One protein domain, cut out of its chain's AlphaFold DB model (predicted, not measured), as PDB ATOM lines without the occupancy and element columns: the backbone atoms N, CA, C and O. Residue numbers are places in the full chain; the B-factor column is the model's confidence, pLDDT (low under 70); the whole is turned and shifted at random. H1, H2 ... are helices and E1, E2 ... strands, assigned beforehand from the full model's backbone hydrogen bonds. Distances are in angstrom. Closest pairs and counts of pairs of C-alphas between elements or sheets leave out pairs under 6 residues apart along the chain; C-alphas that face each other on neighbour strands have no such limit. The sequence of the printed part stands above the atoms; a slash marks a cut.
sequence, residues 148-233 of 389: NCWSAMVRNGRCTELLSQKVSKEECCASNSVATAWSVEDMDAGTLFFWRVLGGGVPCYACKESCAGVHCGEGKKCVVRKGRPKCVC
ATOM      1  N   ASN A 148     170.159 106.524 174.432       90.38
ATOM      2  CA  ASN A 148     170.379 105.764 175.652       90.38
ATOM      3  C   ASN A 148     171.804 106.000 176.153       90.38
ATOM      4  O   ASN A 148     172.769 105.926 175.388       90.38
ATOM      5  N   CYS A 149     171.924 106.270 177.449       92.81
ATOM      6  CA  CYS A 149     173.189 106.381 178.156       92.81
ATOM      7  C   CYS A 149     173.490 105.078 178.892       92.81
ATOM      8  O   CYS A 149     172.618 104.497 179.539       92.81
ATOM      9  N   TRP A 150     174.737 104.634 178.822       93.25
ATOM     10  CA  TRP A 150     175.184 103.330 179.295       93.25
ATOM     11  C   TRP A 150     176.324 103.480 180.301       93.25
ATOM     12  O   TRP A 150     177.185 104.348 180.143       93.25
ATOM     13  N   SER A 151     176.356 102.625 181.326       91.44
ATOM     14  CA  SER A 151     177.348 102.697 182.415       91.44
ATOM     15  C   SER A 151     178.734 102.244 181.971       91.44
ATOM     16  O   SER A 151     179.746 102.703 182.510       91.44
ATOM     17  N   ALA A 152     178.774 101.324 181.008       88.94
ATOM     18  CA  ALA A 152     179.972 100.665 180.541       88.94
ATOM     19  C   ALA A 152     179.800 100.161 179.108       88.94
ATOM     20  O   ALA A 152     178.772  99.594 178.735       88.94
ATOM     21  N   MET A 153     180.875 100.284 178.333       87.81
ATOM     22  CA  MET A 153     181.008  99.649 177.029       87.81
ATOM     23  C   MET A 153     181.858  98.375 177.131       87.81
ATOM     24  O   MET A 153     183.016  98.398 177.569       87.81
ATOM     25  N   VAL A 154     181.296  97.260 176.674       83.44
ATOM     26  CA  VAL A 154     181.943  95.949 176.590       83.44
ATOM     27  C   VAL A 154     182.937  95.926 175.418       83.44
ATOM     28  O   VAL A 154     182.999  96.817 174.561       83.44
ATOM     29  N   ARG A 155     183.788  94.898 175.391       73.31
ATOM     30  CA  ARG A 155     184.665  94.612 174.251       73.31
ATOM     31  C   ARG A 155     183.779  94.444 173.002       73.31
ATOM     32  O   ARG A 155     182.790  93.732 173.084       73.31
ATOM     33  N   ASN A 156     184.139  95.114 171.901       80.56
ATOM     34  CA  ASN A 156     183.419  95.180 170.607       80.56
ATOM     35  C   ASN A 156     182.451  96.363 170.418       80.56
ATOM     36  O   ASN A 156     181.722  96.387 169.436       80.56
ATOM     37  N   GLY A 157     182.459  97.367 171.302       86.62
ATOM     38  CA  GLY A 157     181.642  98.569 171.070       86.62
ATOM     39  C   GLY A 157     180.155  98.377 171.370       86.62
ATOM     40  O   GLY A 157     179.323  99.090 170.821       86.62
ATOM     41  N   ARG A 158     179.830  97.401 172.223       90.06
ATOM     42  CA  ARG A 158     178.462  97.104 172.652       90.06
ATOM     43  C   ARG A 158     178.240  97.471 174.113       90.06
ATOM     44  O   ARG A 158     179.165  97.370 174.920       90.06
ATOM     45  N   CYS A 159     177.021  97.867 174.446       91.12
ATOM     46  CA  CYS A 159     176.602  98.290 175.773       91.12
ATOM     47  C   CYS A 159     175.443  97.428 176.276       91.12
ATOM     48  O   CYS A 159     174.556  97.043 175.518       91.12
ATOM     49  N   THR A 160     175.463  97.106 177.565       88.50
ATOM     50  CA  THR A 160     174.500  96.178 178.186       88.50
ATOM     51  C   THR A 160     173.851  96.746 179.445       88.50
ATOM     52  O   THR A 160     172.733  96.366 179.791       88.50
ATOM     53  N   GLU A 161     174.529  97.659 180.135       88.94
ATOM     54  CA  GLU A 161     174.079  98.263 181.388       88.94
ATOM     55  C   GLU A 161     173.551  99.680 181.134       88.94
ATOM     56  O   GLU A 161     174.317 100.628 180.954       88.94
ATOM     57  N   LEU A 162     172.228  99.801 181.065       89.75
ATOM     58  CA  LEU A 162     171.527 101.057 180.818       89.75
ATOM     59  C   LEU A 162     171.559 101.941 182.075       89.75
ATOM     60  O   LEU A 162     171.178 101.482 183.148       89.75
ATOM     61  N   LEU A 163     171.998 103.194 181.941       90.69
ATOM     62  CA  LEU A 163     171.941 104.208 183.001       90.69
ATOM     63  C   LEU A 163     170.684 105.064 182.895       90.69
ATOM     64  O   LEU A 163     170.011 105.317 183.891       90.69
ATOM     65  N   SER A 164     170.404 105.569 181.695       89.19
ATOM     66  CA  SER A 164     169.322 106.525 181.456       89.19
ATOM     67  C   SER A 164     168.867 106.449 180.005       89.19
ATOM     68  O   SER A 164     169.659 106.133 179.116       89.19
ATOM     69  N   GLN A 165     167.595 106.743 179.770       88.25
ATOM     70  CA  GLN A 165     166.993 106.793 178.439       88.25
ATOM     71  C   GLN A 165     166.524 108.203 178.137       88.25
ATOM     72  O   GLN A 165     166.294 108.990 179.053       88.25
ATOM     73  N   LYS A 166     166.305 108.480 176.854       83.88
ATOM     74  CA  LYS A 166     165.794 109.762 176.371       83.88
ATOM     75  C   LYS A 166     166.691 110.949 176.771       83.88
ATOM     76  O   LYS A 166     166.183 112.038 177.017       83.88
ATOM     77  N   VAL A 167     168.007 110.741 176.790       88.62
ATOM     78  CA  VAL A 167     169.012 111.764 177.141       88.62
ATOM     79  C   VAL A 167     169.869 112.129 175.938       88.62
ATOM     80  O   VAL A 167     170.154 111.274 175.089       88.62
ATOM     81  N   SER A 168     170.293 113.389 175.843       88.00
ATOM     82  CA  SER A 168     171.193 113.802 174.762       88.00
ATOM     83  C   SER A 168     172.594 113.204 174.944       88.00
ATOM     84  O   SER A 168     172.956 112.694 176.013       88.00
ATOM     85  N   LYS A 169     173.404 113.245 173.885       88.69
ATOM     86  CA  LYS A 169     174.799 112.799 173.958       88.69
ATOM     87  C   LYS A 169     175.589 113.670 174.932       88.69
ATOM     88  O   LYS A 169     176.382 113.151 175.712       88.69
ATOM     89  N   GLU A 170     175.356 114.975 174.899       89.00
ATOM     90  CA  GLU A 170     176.016 115.978 175.732       89.00
ATOM     91  C   GLU A 170     175.692 115.728 177.202       89.00
ATOM     92  O   GLU A 170     176.602 115.676 178.024       89.00
ATOM     93  N   GLU A 171     174.422 115.470 177.514       91.44
ATOM     94  CA  GLU A 171     173.958 115.147 178.861       91.44
ATOM     95  C   GLU A 171     174.586 113.842 179.380       91.44
ATOM     96  O   GLU A 171     175.165 113.813 180.466       91.44
ATOM     97  N   CYS A 172     174.574 112.770 178.580       91.50
ATOM     98  CA  CYS A 172     175.201 111.498 178.955       91.50
ATOM     99  C   CYS A 172     176.724 111.626 179.160       91.50
ATOM    100  O   CYS A 172     177.314 111.055 180.088       91.50
ATOM    101  N   CYS A 173     177.379 112.393 178.288       91.38
ATOM    102  CA  CYS A 173     178.829 112.545 178.255       91.38
ATOM    103  C   CYS A 173     179.354 113.733 179.078       91.38
ATOM    104  O   CYS A 173     180.572 113.945 179.121       91.38
ATOM    105  N   ALA A 174     178.472 114.455 179.778       90.38
ATOM    106  CA  ALA A 174     178.831 115.500 180.734       90.38
ATOM    107  C   ALA A 174     179.629 114.937 181.920       90.38
ATOM    108  O   ALA A 174     180.433 115.637 182.534       90.38
ATOM    109  N   SER A 175     179.452 113.649 182.232       85.88
ATOM    110  CA  SER A 175     180.210 112.987 183.292       85.88
ATOM    111  C   SER A 175     181.702 112.838 182.950       85.88
ATOM    112  O   SER A 175     182.106 112.548 181.822       85.88
ATOM    113  N   ASN A 176     182.550 112.930 183.976       87.38
ATOM    114  CA  ASN A 176     183.999 112.715 183.861       87.38
ATOM    115  C   ASN A 176     184.399 111.222 183.868       87.38
ATOM    116  O   ASN A 176     185.557 110.877 184.129       87.38
ATOM    117  N   SER A 177     183.438 110.325 183.619       89.00
ATOM    118  CA  SER A 177     183.638 108.875 183.605       89.00
ATOM    119  C   SER A 177     184.224 108.408 182.271       89.00
ATOM    120  O   SER A 177     183.836 108.866 181.203       89.00
ATOM    121  N   VAL A 178     185.148 107.447 182.325       90.50
ATOM    122  CA  VAL A 178     185.698 106.769 181.128       90.50
ATOM    123  C   VAL A 178     184.845 105.607 180.642       90.50
ATOM    124  O   VAL A 178     185.105 105.061 179.574       90.50
ATOM    125  N   ALA A 179     183.913 105.145 181.474       89.31
ATOM    126  CA  ALA A 179     183.122 103.959 181.179       89.31
ATOM    127  C   ALA A 179     181.833 104.308 180.427       89.31
ATOM    128  O   ALA A 179     181.325 103.464 179.690       89.31
ATOM    129  N   THR A 180     181.349 105.542 180.584       92.38
ATOM    130  CA  THR A 180     180.095 105.997 179.997       92.38
ATOM    131  C   THR A 180     180.140 105.979 178.476       92.38
ATOM    132  O   THR A 180     181.145 106.304 177.833       92.38
ATOM    133  N   ALA A 181     179.023 105.554 177.902       93.75
ATOM    134  CA  ALA A 181     178.833 105.420 176.471       93.75
ATOM    135  C   ALA A 181     177.400 105.797 176.104       93.75
ATOM    136  O   ALA A 181     176.499 105.729 176.936       93.75
ATOM    137  N   TRP A 182     177.192 106.178 174.851       93.38
ATOM    138  CA  TRP A 182     175.919 106.679 174.354       93.38
ATOM    139  C   TRP A 182     175.564 106.019 173.020       93.38
ATOM    140  O   TRP A 182     176.446 105.761 172.199       93.38
ATOM    141  N   SER A 183     174.285 105.732 172.801       91.88
ATOM    142  CA  SER A 183     173.772 105.180 171.542       91.88
ATOM    143  C   SER A 183     172.614 106.022 171.016       91.88
ATOM    144  O   SER A 183     171.707 106.373 171.775       91.88
ATOM    145  N   VAL A 184     172.638 106.292 169.711       81.25
ATOM    146  CA  VAL A 184     171.563 106.963 168.970       81.25
ATOM    147  C   VAL A 184     170.458 105.931 168.729       81.25
ATOM    148  O   VAL A 184     170.517 105.266 167.704       81.25
ATOM    149  N   GLU A 185     169.506 105.713 169.646       70.31
ATOM    150  CA  GLU A 185     168.322 104.932 169.242       70.31
ATOM    151  C   GLU A 185     167.092 105.010 170.153       70.31
ATOM    152  O   GLU A 185     167.175 104.792 171.367       70.31
ATOM    153  N   ASP A 186     165.947 105.188 169.489       64.31
ATOM    154  CA  ASP A 186     164.575 105.058 169.978       64.31
ATOM    155  C   ASP A 186     164.125 103.585 169.894       64.31
ATOM    156  O   ASP A 186     163.202 103.233 169.167       64.31
ATOM    157  N   MET A 187     164.824 102.681 170.582       67.81
ATOM    158  CA  MET A 187     164.420 101.269 170.617       67.81
ATOM    159  C   MET A 187     163.225 101.071 171.556       67.81
ATOM    160  O   MET A 187     163.241 101.539 172.699       67.81
ATOM    161  N   ASP A 188     162.219 100.320 171.104       73.00
ATOM    162  CA  ASP A 188     161.140  99.848 171.969       73.00
ATOM    163  C   ASP A 188     161.685  98.910 173.066       73.00
ATOM    164  O   ASP A 188     162.791  98.360 172.980       73.00
ATOM    165  N   ALA A 189     160.905  98.728 174.134       76.19
ATOM    166  CA  ALA A 189     161.329  97.931 175.283       76.19
ATOM    167  C   ALA A 189     161.660  96.468 174.916       76.19
ATOM    168  O   ALA A 189     162.558  95.880 175.526       76.19
ATOM    169  N   GLY A 190     160.988  95.897 173.911       80.38
ATOM    170  CA  GLY A 190     161.227  94.544 173.408       80.38
ATOM    171  C   GLY A 190     162.540  94.435 172.634       80.38
ATOM    172  O   GLY A 190     163.331  93.526 172.892       80.38
ATOM    173  N   THR A 191     162.837  95.401 171.765       81.25
ATOM    174  CA  THR A 191     164.117  95.466 171.040       81.25
ATOM    175  C   THR A 191     165.299  95.665 171.993       81.25
ATOM    176  O   THR A 191     166.322  94.981 171.877       81.25
ATOM    177  N   LEU A 192     165.154  96.528 173.005       79.88
ATOM    178  CA  LEU A 192     166.162  96.682 174.062       79.88
ATOM    179  C   LEU A 192     166.388  95.382 174.836       79.88
ATOM    180  O   LEU A 192     167.535  95.035 175.129       79.88
ATOM    181  N   PHE A 193     165.312  94.665 175.168       82.19
ATOM    182  CA  PHE A 193     165.402  93.363 175.820       82.19
ATOM    183  C   PHE A 193     166.152  92.358 174.938       82.19
ATOM    184  O   PHE A 193     167.123  91.751 175.397       82.19
ATOM    185  N   PHE A 194     165.782  92.247 173.660       85.75
ATOM    186  CA  PHE A 194     166.427  91.348 172.706       85.75
ATOM    187  C   PHE A 194     167.934  91.606 172.612       85.75
ATOM    188  O   PHE A 194     168.730  90.688 172.807       85.75
ATOM    189  N   TRP A 195     168.357  92.854 172.396       82.50
ATOM    190  CA  TRP A 195     169.779  93.174 172.262       82.50
ATOM    191  C   TRP A 195     170.569  92.956 173.547       82.50
ATOM    192  O   TRP A 195     171.694  92.461 173.493       82.50
ATOM    193  N   ARG A 196     170.002  93.295 174.710       80.81
ATOM    194  CA  ARG A 196     170.697  93.135 175.996       80.81
ATOM    195  C   ARG A 196     170.821  91.672 176.418       80.81
ATOM    196  O   ARG A 196     171.839  91.327 177.012       80.81
ATOM    197  N   VAL A 197     169.822  90.838 176.122       82.75
ATOM    198  CA  VAL A 197     169.754  89.447 176.603       82.75
ATOM    199  C   VAL A 197     170.264  88.444 175.569       82.75
ATOM    200  O   VAL A 197     171.045  87.565 175.919       82.75
ATOM    201  N   LEU A 198     169.874  88.585 174.299       83.38
ATOM    202  CA  LEU A 198     170.177  87.623 173.228       83.38
ATOM    203  C   LEU A 198     171.209  88.162 172.224       83.38
ATOM    204  O   LEU A 198     172.049  87.415 171.732       83.38
ATOM    205  N   GLY A 199     171.194  89.469 171.953       81.12
ATOM    206  CA  GLY A 199     172.053  90.115 170.954       81.12
ATOM    207  C   GLY A 199     173.468  90.472 171.426       81.12
ATOM    208  O   GLY A 199     174.256  91.018 170.654       81.12
ATOM    209  N   GLY A 200     173.830  90.194 172.683       84.00
ATOM    210  CA  GLY A 200     175.167  90.482 173.220       84.00
ATOM    211  C   GLY A 200     175.486  91.977 173.396       84.00
ATOM    212  O   GLY A 200     176.659  92.353 173.466       84.00
ATOM    213  N   GLY A 201     174.460  92.828 173.453       88.25
ATOM    214  CA  GLY A 201     174.529  94.261 173.735       88.25
ATOM    215  C   GLY A 201     174.187  95.161 172.545       88.25
ATOM    216  O   GLY A 201     174.280  94.768 171.386       88.25
ATOM    217  N   VAL A 202     173.824  96.400 172.860       89.25
ATOM    218  CA  VAL A 202     173.439  97.444 171.901       89.25
ATOM    219  C   VAL A 202     174.690  98.145 171.352       89.25
ATOM    220  O   VAL A 202     175.569  98.482 172.150       89.25
ATOM    221  N   PRO A 203     174.804  98.403 170.036       89.94
ATOM    222  CA  PRO A 203     175.878  99.226 169.477       89.94
ATOM    223  C   PRO A 203     175.911 100.631 170.094       89.94
ATOM    224  O   PRO A 203     174.905 101.334 170.138       89.94
ATOM    225  N   CYS A 204     177.072 101.063 170.579       91.19
ATOM    226  CA  CYS A 204     177.205 102.340 171.279       91.19
ATOM    227  C   CYS A 204     178.585 102.982 171.055       91.19
ATOM    228  O   CYS A 204     179.559 102.317 170.696       91.19
ATOM    229  N   TYR A 205     178.681 104.285 171.324       90.75
ATOM    230  CA  TYR A 205     179.886 105.105 171.174       90.75
ATOM    231  C   TYR A 205     180.389 105.568 172.544       90.75
ATOM    232  O   TYR A 205     179.598 105.874 173.431       90.75
ATOM    233  N   ALA A 206     181.706 105.587 172.752       92.00
ATOM    234  CA  ALA A 206     182.277 105.964 174.044       92.00
ATOM    235  C   ALA A 206     182.206 107.483 174.224       92.00
ATOM    236  O   ALA A 206     182.474 108.226 173.285       92.00
ATOM    237  N   CYS A 207     181.898 107.950 175.435       91.75
ATOM    238  CA  CYS A 207     181.855 109.387 175.714       91.75
ATOM    239  C   CYS A 207     183.243 110.035 175.745       91.75
ATOM    240  O   CYS A 207     183.386 111.218 175.441       91.75
ATOM    241  N   LYS A 208     184.273 109.278 176.139       91.38
ATOM    242  CA  LYS A 208     185.660 109.749 176.221       91.38
ATOM    243  C   LYS A 208     186.563 108.856 175.376       91.38
ATOM    244  O   LYS A 208     186.605 107.641 175.569       91.38
ATOM    245  N   GLU A 209     187.336 109.475 174.491       88.81
ATOM    246  CA  GLU A 209     188.331 108.797 173.645       88.81
ATOM    247  C   GLU A 209     189.760 108.937 174.192       88.81
ATOM    248  O   GLU A 209     190.647 108.146 173.877       88.81
ATOM    249  N   SER A 210     189.979 109.902 175.087       92.44
ATOM    250  CA  SER A 210     191.265 110.173 175.726       92.44
ATOM    251  C   SER A 210     191.116 110.324 177.244       92.44
ATOM    252  O   SER A 210     190.026 110.222 177.802       92.44
ATOM    253  N   CYS A 211     192.236 110.536 177.937       94.88
ATOM    254  CA  CYS A 211     192.239 110.820 179.374       94.88
ATOM    255  C   CYS A 211     191.998 112.304 179.713       94.88
ATOM    256  O   CYS A 211     192.064 112.663 180.888       94.88
ATOM    257  N   ALA A 212     191.744 113.168 178.723       93.38
ATOM    258  CA  ALA A 212     191.471 114.584 178.962       93.38
ATOM    259  C   ALA A 212     190.139 114.765 179.714       93.38
ATOM    260  O   ALA A 212     189.123 114.181 179.337       93.38
ATOM    261  N   GLY A 213     190.152 115.542 180.804       89.50
ATOM    262  CA  GLY A 213     188.969 115.790 181.644       89.50
ATOM    263  C   GLY A 213     188.456 114.570 182.427       89.50
ATOM    264  O   GLY A 213     187.348 114.594 182.950       89.50
ATOM    265  N   VAL A 214     189.225 113.478 182.503       93.31
ATOM    266  CA  VAL A 214     188.819 112.255 183.210       93.31
ATOM    267  C   VAL A 214     189.222 112.301 184.681       93.31
ATOM    268  O   VAL A 214     190.402 112.441 185.006       93.31
ATOM    269  N   HIS A 215     188.270 112.007 185.569       92.25
ATOM    270  CA  HIS A 215     188.514 111.874 187.007       92.25
ATOM    271  C   HIS A 215     188.223 110.446 187.485       92.25
ATOM    272  O   HIS A 215     187.082 110.005 187.562       92.25
ATOM    273  N   CYS A 216     189.278 109.700 187.829       92.12
ATOM    274  CA  CYS A 216     189.176 108.284 188.205       92.12
ATOM    275  C   CYS A 216     188.882 108.021 189.695       92.12
ATOM    276  O   CYS A 216     188.705 106.859 190.074       92.12
ATOM    277  N   GLY A 217     188.868 109.062 190.531       90.69
ATOM    278  CA  GLY A 217     188.826 108.952 191.991       90.69
ATOM    279  C   GLY A 217     190.170 108.552 192.615       90.69
ATOM    280  O   GLY A 217     191.173 108.351 191.925       90.69
ATOM    281  N   GLU A 218     190.189 108.438 193.941       90.12
ATOM    282  CA  GLU A 218     191.414 108.222 194.716       90.12
ATOM    283  C   GLU A 218     192.140 106.911 194.383       90.12
ATOM    284  O   GLU A 218     191.541 105.859 194.135       90.12
ATOM    285  N   GLY A 219     193.478 106.965 194.382       89.62
ATOM    286  CA  GLY A 219     194.331 105.794 194.164       89.62
ATOM    287  C   GLY A 219     194.198 105.157 192.774       89.62
ATOM    288  O   GLY A 219     194.660 104.029 192.562       89.62
ATOM    289  N   LYS A 220     193.577 105.851 191.816       94.94
ATOM    290  CA  LYS A 220     193.442 105.432 190.419       94.94
ATOM    291  C   LYS A 220     193.979 106.515 189.494       94.94
ATOM    292  O   LYS A 220     193.974 107.693 189.817       94.94
ATOM    293  N   LYS A 221     194.435 106.098 188.318       94.62
ATOM    294  CA  LYS A 221     194.866 107.010 187.254       94.62
ATOM    295  C   LYS A 221     194.290 106.586 185.917       94.62
ATOM    296  O   LYS A 221     194.097 105.387 185.690       94.62
ATOM    297  N   CYS A 222     194.056 107.549 185.037       95.50
ATOM    298  CA  CYS A 222     193.654 107.254 183.673       95.50
ATOM    299  C   CYS A 222     194.867 106.806 182.849       95.50
ATOM    300  O   CYS A 222     195.949 107.385 182.944       95.50
ATOM    301  N   VAL A 223     194.700 105.741 182.069       95.19
ATOM    302  CA  VAL A 223     195.666 105.285 181.064       95.19
ATOM    303  C   VAL A 223     194.923 104.863 179.804       95.19
ATOM    304  O   VAL A 223     193.867 104.238 179.888       95.19
ATOM    305  N   VAL A 224     195.496 105.133 178.636       93.00
ATOM    306  CA  VAL A 224     194.957 104.634 177.367       93.00
ATOM    307  C   VAL A 224     195.463 103.208 177.135       93.00
ATOM    308  O   VAL A 224     196.658 102.923 177.237       93.00
ATOM    309  N   ARG A 225     194.553 102.266 176.869       90.69
ATOM    310  CA  ARG A 225     194.867 100.863 176.554       90.69
ATOM    311  C   ARG A 225     194.055 100.434 175.342       90.69
ATOM    312  O   ARG A 225     192.831 100.418 175.420       90.69
ATOM    313  N   LYS A 226     194.736 100.023 174.264       86.81
ATOM    314  CA  LYS A 226     194.103  99.658 172.979       86.81
ATOM    315  C   LYS A 226     193.201 100.786 172.446       86.81
ATOM    316  O   LYS A 226     192.032 100.553 172.168       86.81
ATOM    317  N   GLY A 227     193.723 102.015 172.432       85.94
ATOM    318  CA  GLY A 227     193.005 103.196 171.936       85.94
ATOM    319  C   GLY A 227     191.838 103.688 172.800       85.94
ATOM    320  O   GLY A 227     191.112 104.563 172.360       85.94
ATOM    321  N   ARG A 228     191.622 103.145 174.012       86.19
ATOM    322  CA  ARG A 228     190.525 103.572 174.901       86.19
ATOM    323  C   ARG A 228     191.011 103.979 176.293       86.19
ATOM    324  O   ARG A 228     191.859 103.264 176.851       86.19
ATOM    325  N   PRO A 229     190.482 105.065 176.885       92.62
ATOM    326  CA  PRO A 229     190.854 105.493 178.225       92.62
ATOM    327  C   PRO A 229     190.273 104.537 179.271       92.62
ATOM    328  O   PRO A 229     189.137 104.076 179.175       92.62
ATOM    329  N   LYS A 230     191.077 104.188 180.277       92.25
ATOM    330  CA  LYS A 230     190.675 103.321 181.389       92.25
ATOM    331  C   LYS A 230     191.257 103.819 182.700       92.25
ATOM    332  O   LYS A 230     192.453 104.083 182.802       92.25
ATOM    333  N   CYS A 231     190.430 103.835 183.738       93.62
ATOM    334  CA  CYS A 231     190.873 104.087 185.101       93.62
ATOM    335  C   CYS A 231     191.490 102.819 185.697       93.62
ATOM    336  O   CYS A 231     190.814 101.806 185.884       93.62
ATOM    337  N   VAL A 232     192.785 102.864 186.012       94.69
ATOM    338  CA  VAL A 232     193.523 101.738 186.596       94.69
ATOM    339  C   VAL A 232     193.989 102.053 188.010       94.69
ATOM    340  O   VAL A 232     194.435 103.159 188.300       94.69
ATOM    341  N   CYS A 233     193.945 101.046 188.885       95.56
ATOM    342  CA  CYS A 233     194.482 101.139 190.241       95.56
ATOM    343  C   CYS A 233     195.977 101.468 190.226       95.56
ATOM    344  O   CYS A 233     196.797 100.680 189.734       95.56
TER     345      CYS A 233
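Overview. This is residues 148 to 233 of the 389 residues of the protein "Hypothetical protein" of Timema cristinae (UniProt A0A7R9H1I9). Picture a small three-stranded sheet, E2, E1 and E3, in the middle of an elongated domain, with the short helix H1 over one of its faces, the helix H2 at one end of the longest axis and the hairpin of E4 and E5 at the other end. A long stretch with no named element, residues 198 to 219, leads from H2 past the sheet to the hairpin, and short pairings tie it to E3 and to residues 158 to 159. The printed part has 86 residues, with two named helices and five named strands in the order E1, E2, H1, E3, H2, E4, E5; 38 residues, under half, are in named elements, and the class is mixed, helices and strands. Both sheets, E2 - E1 - E3 and E4 - E5, are antiparallel. The whole is compact by its radius of gyration of the C-alphas, 13.3 A, and spans 40 by 24 by 20 A.

Along the chain. Find C-alpha 148 at (170.379, 105.764, 175.652), where E1 begins, residues 148 to 150. Read on to E2, residues 162 to 167, 11.6 A long, then to H1, residues 169 to 173, and E3, residues 181 to 183. H2, residues 189 to 197, begins at C-alpha 189 at (161.329, 97.931, 175.283) and is 12.0 A long. E4, residues 220 to 225, is 14.7 A long; E5, residues 228 to 233, is 16.0 A long and ends at C-alpha 233 at (194.482, 101.139, 190.241).

Arrangement. Begin at E1, the inner strand, antiparallel to E2 at 151 degrees in a hairpin; there N 149 and O 164 are 2.8 A apart, within hydrogen-bond range. On E1 and E3, antiparallel at 155 degrees, look for N 150 and O 181, 2.8 A apart. H1 is on this sheet at a height of 7.6 A and only just over E3, on which 3 of its C-alphas fall; the closest C-alphas of H1 and E3 are those of Lys 169 and Trp 182, 6.2 A apart. E2, H1 and E3 form a split strand-helix-strand unit, two strands running the same way with E1 between them, and its crossover is right-handed. H2 is not on this sheet. In the hairpin of E4 and E5, at 145 degrees, N 230 and O 223 are 2.8 A apart; both strands are apart from E1, E2, E3 and H1. In H1 and H2 every O i to N i+4 pair is within hydrogen-bond range.

Size, cuts and confidence. The C-alphas of Gly 190 and Gly 219, the two farthest apart, are 40.7 A from each other. The printed part has no cut, and the long links are E1 to E2 and H2 to E4. Mean pLDDT of the printed part is 87.9, and residues 186 to 187 are under 70.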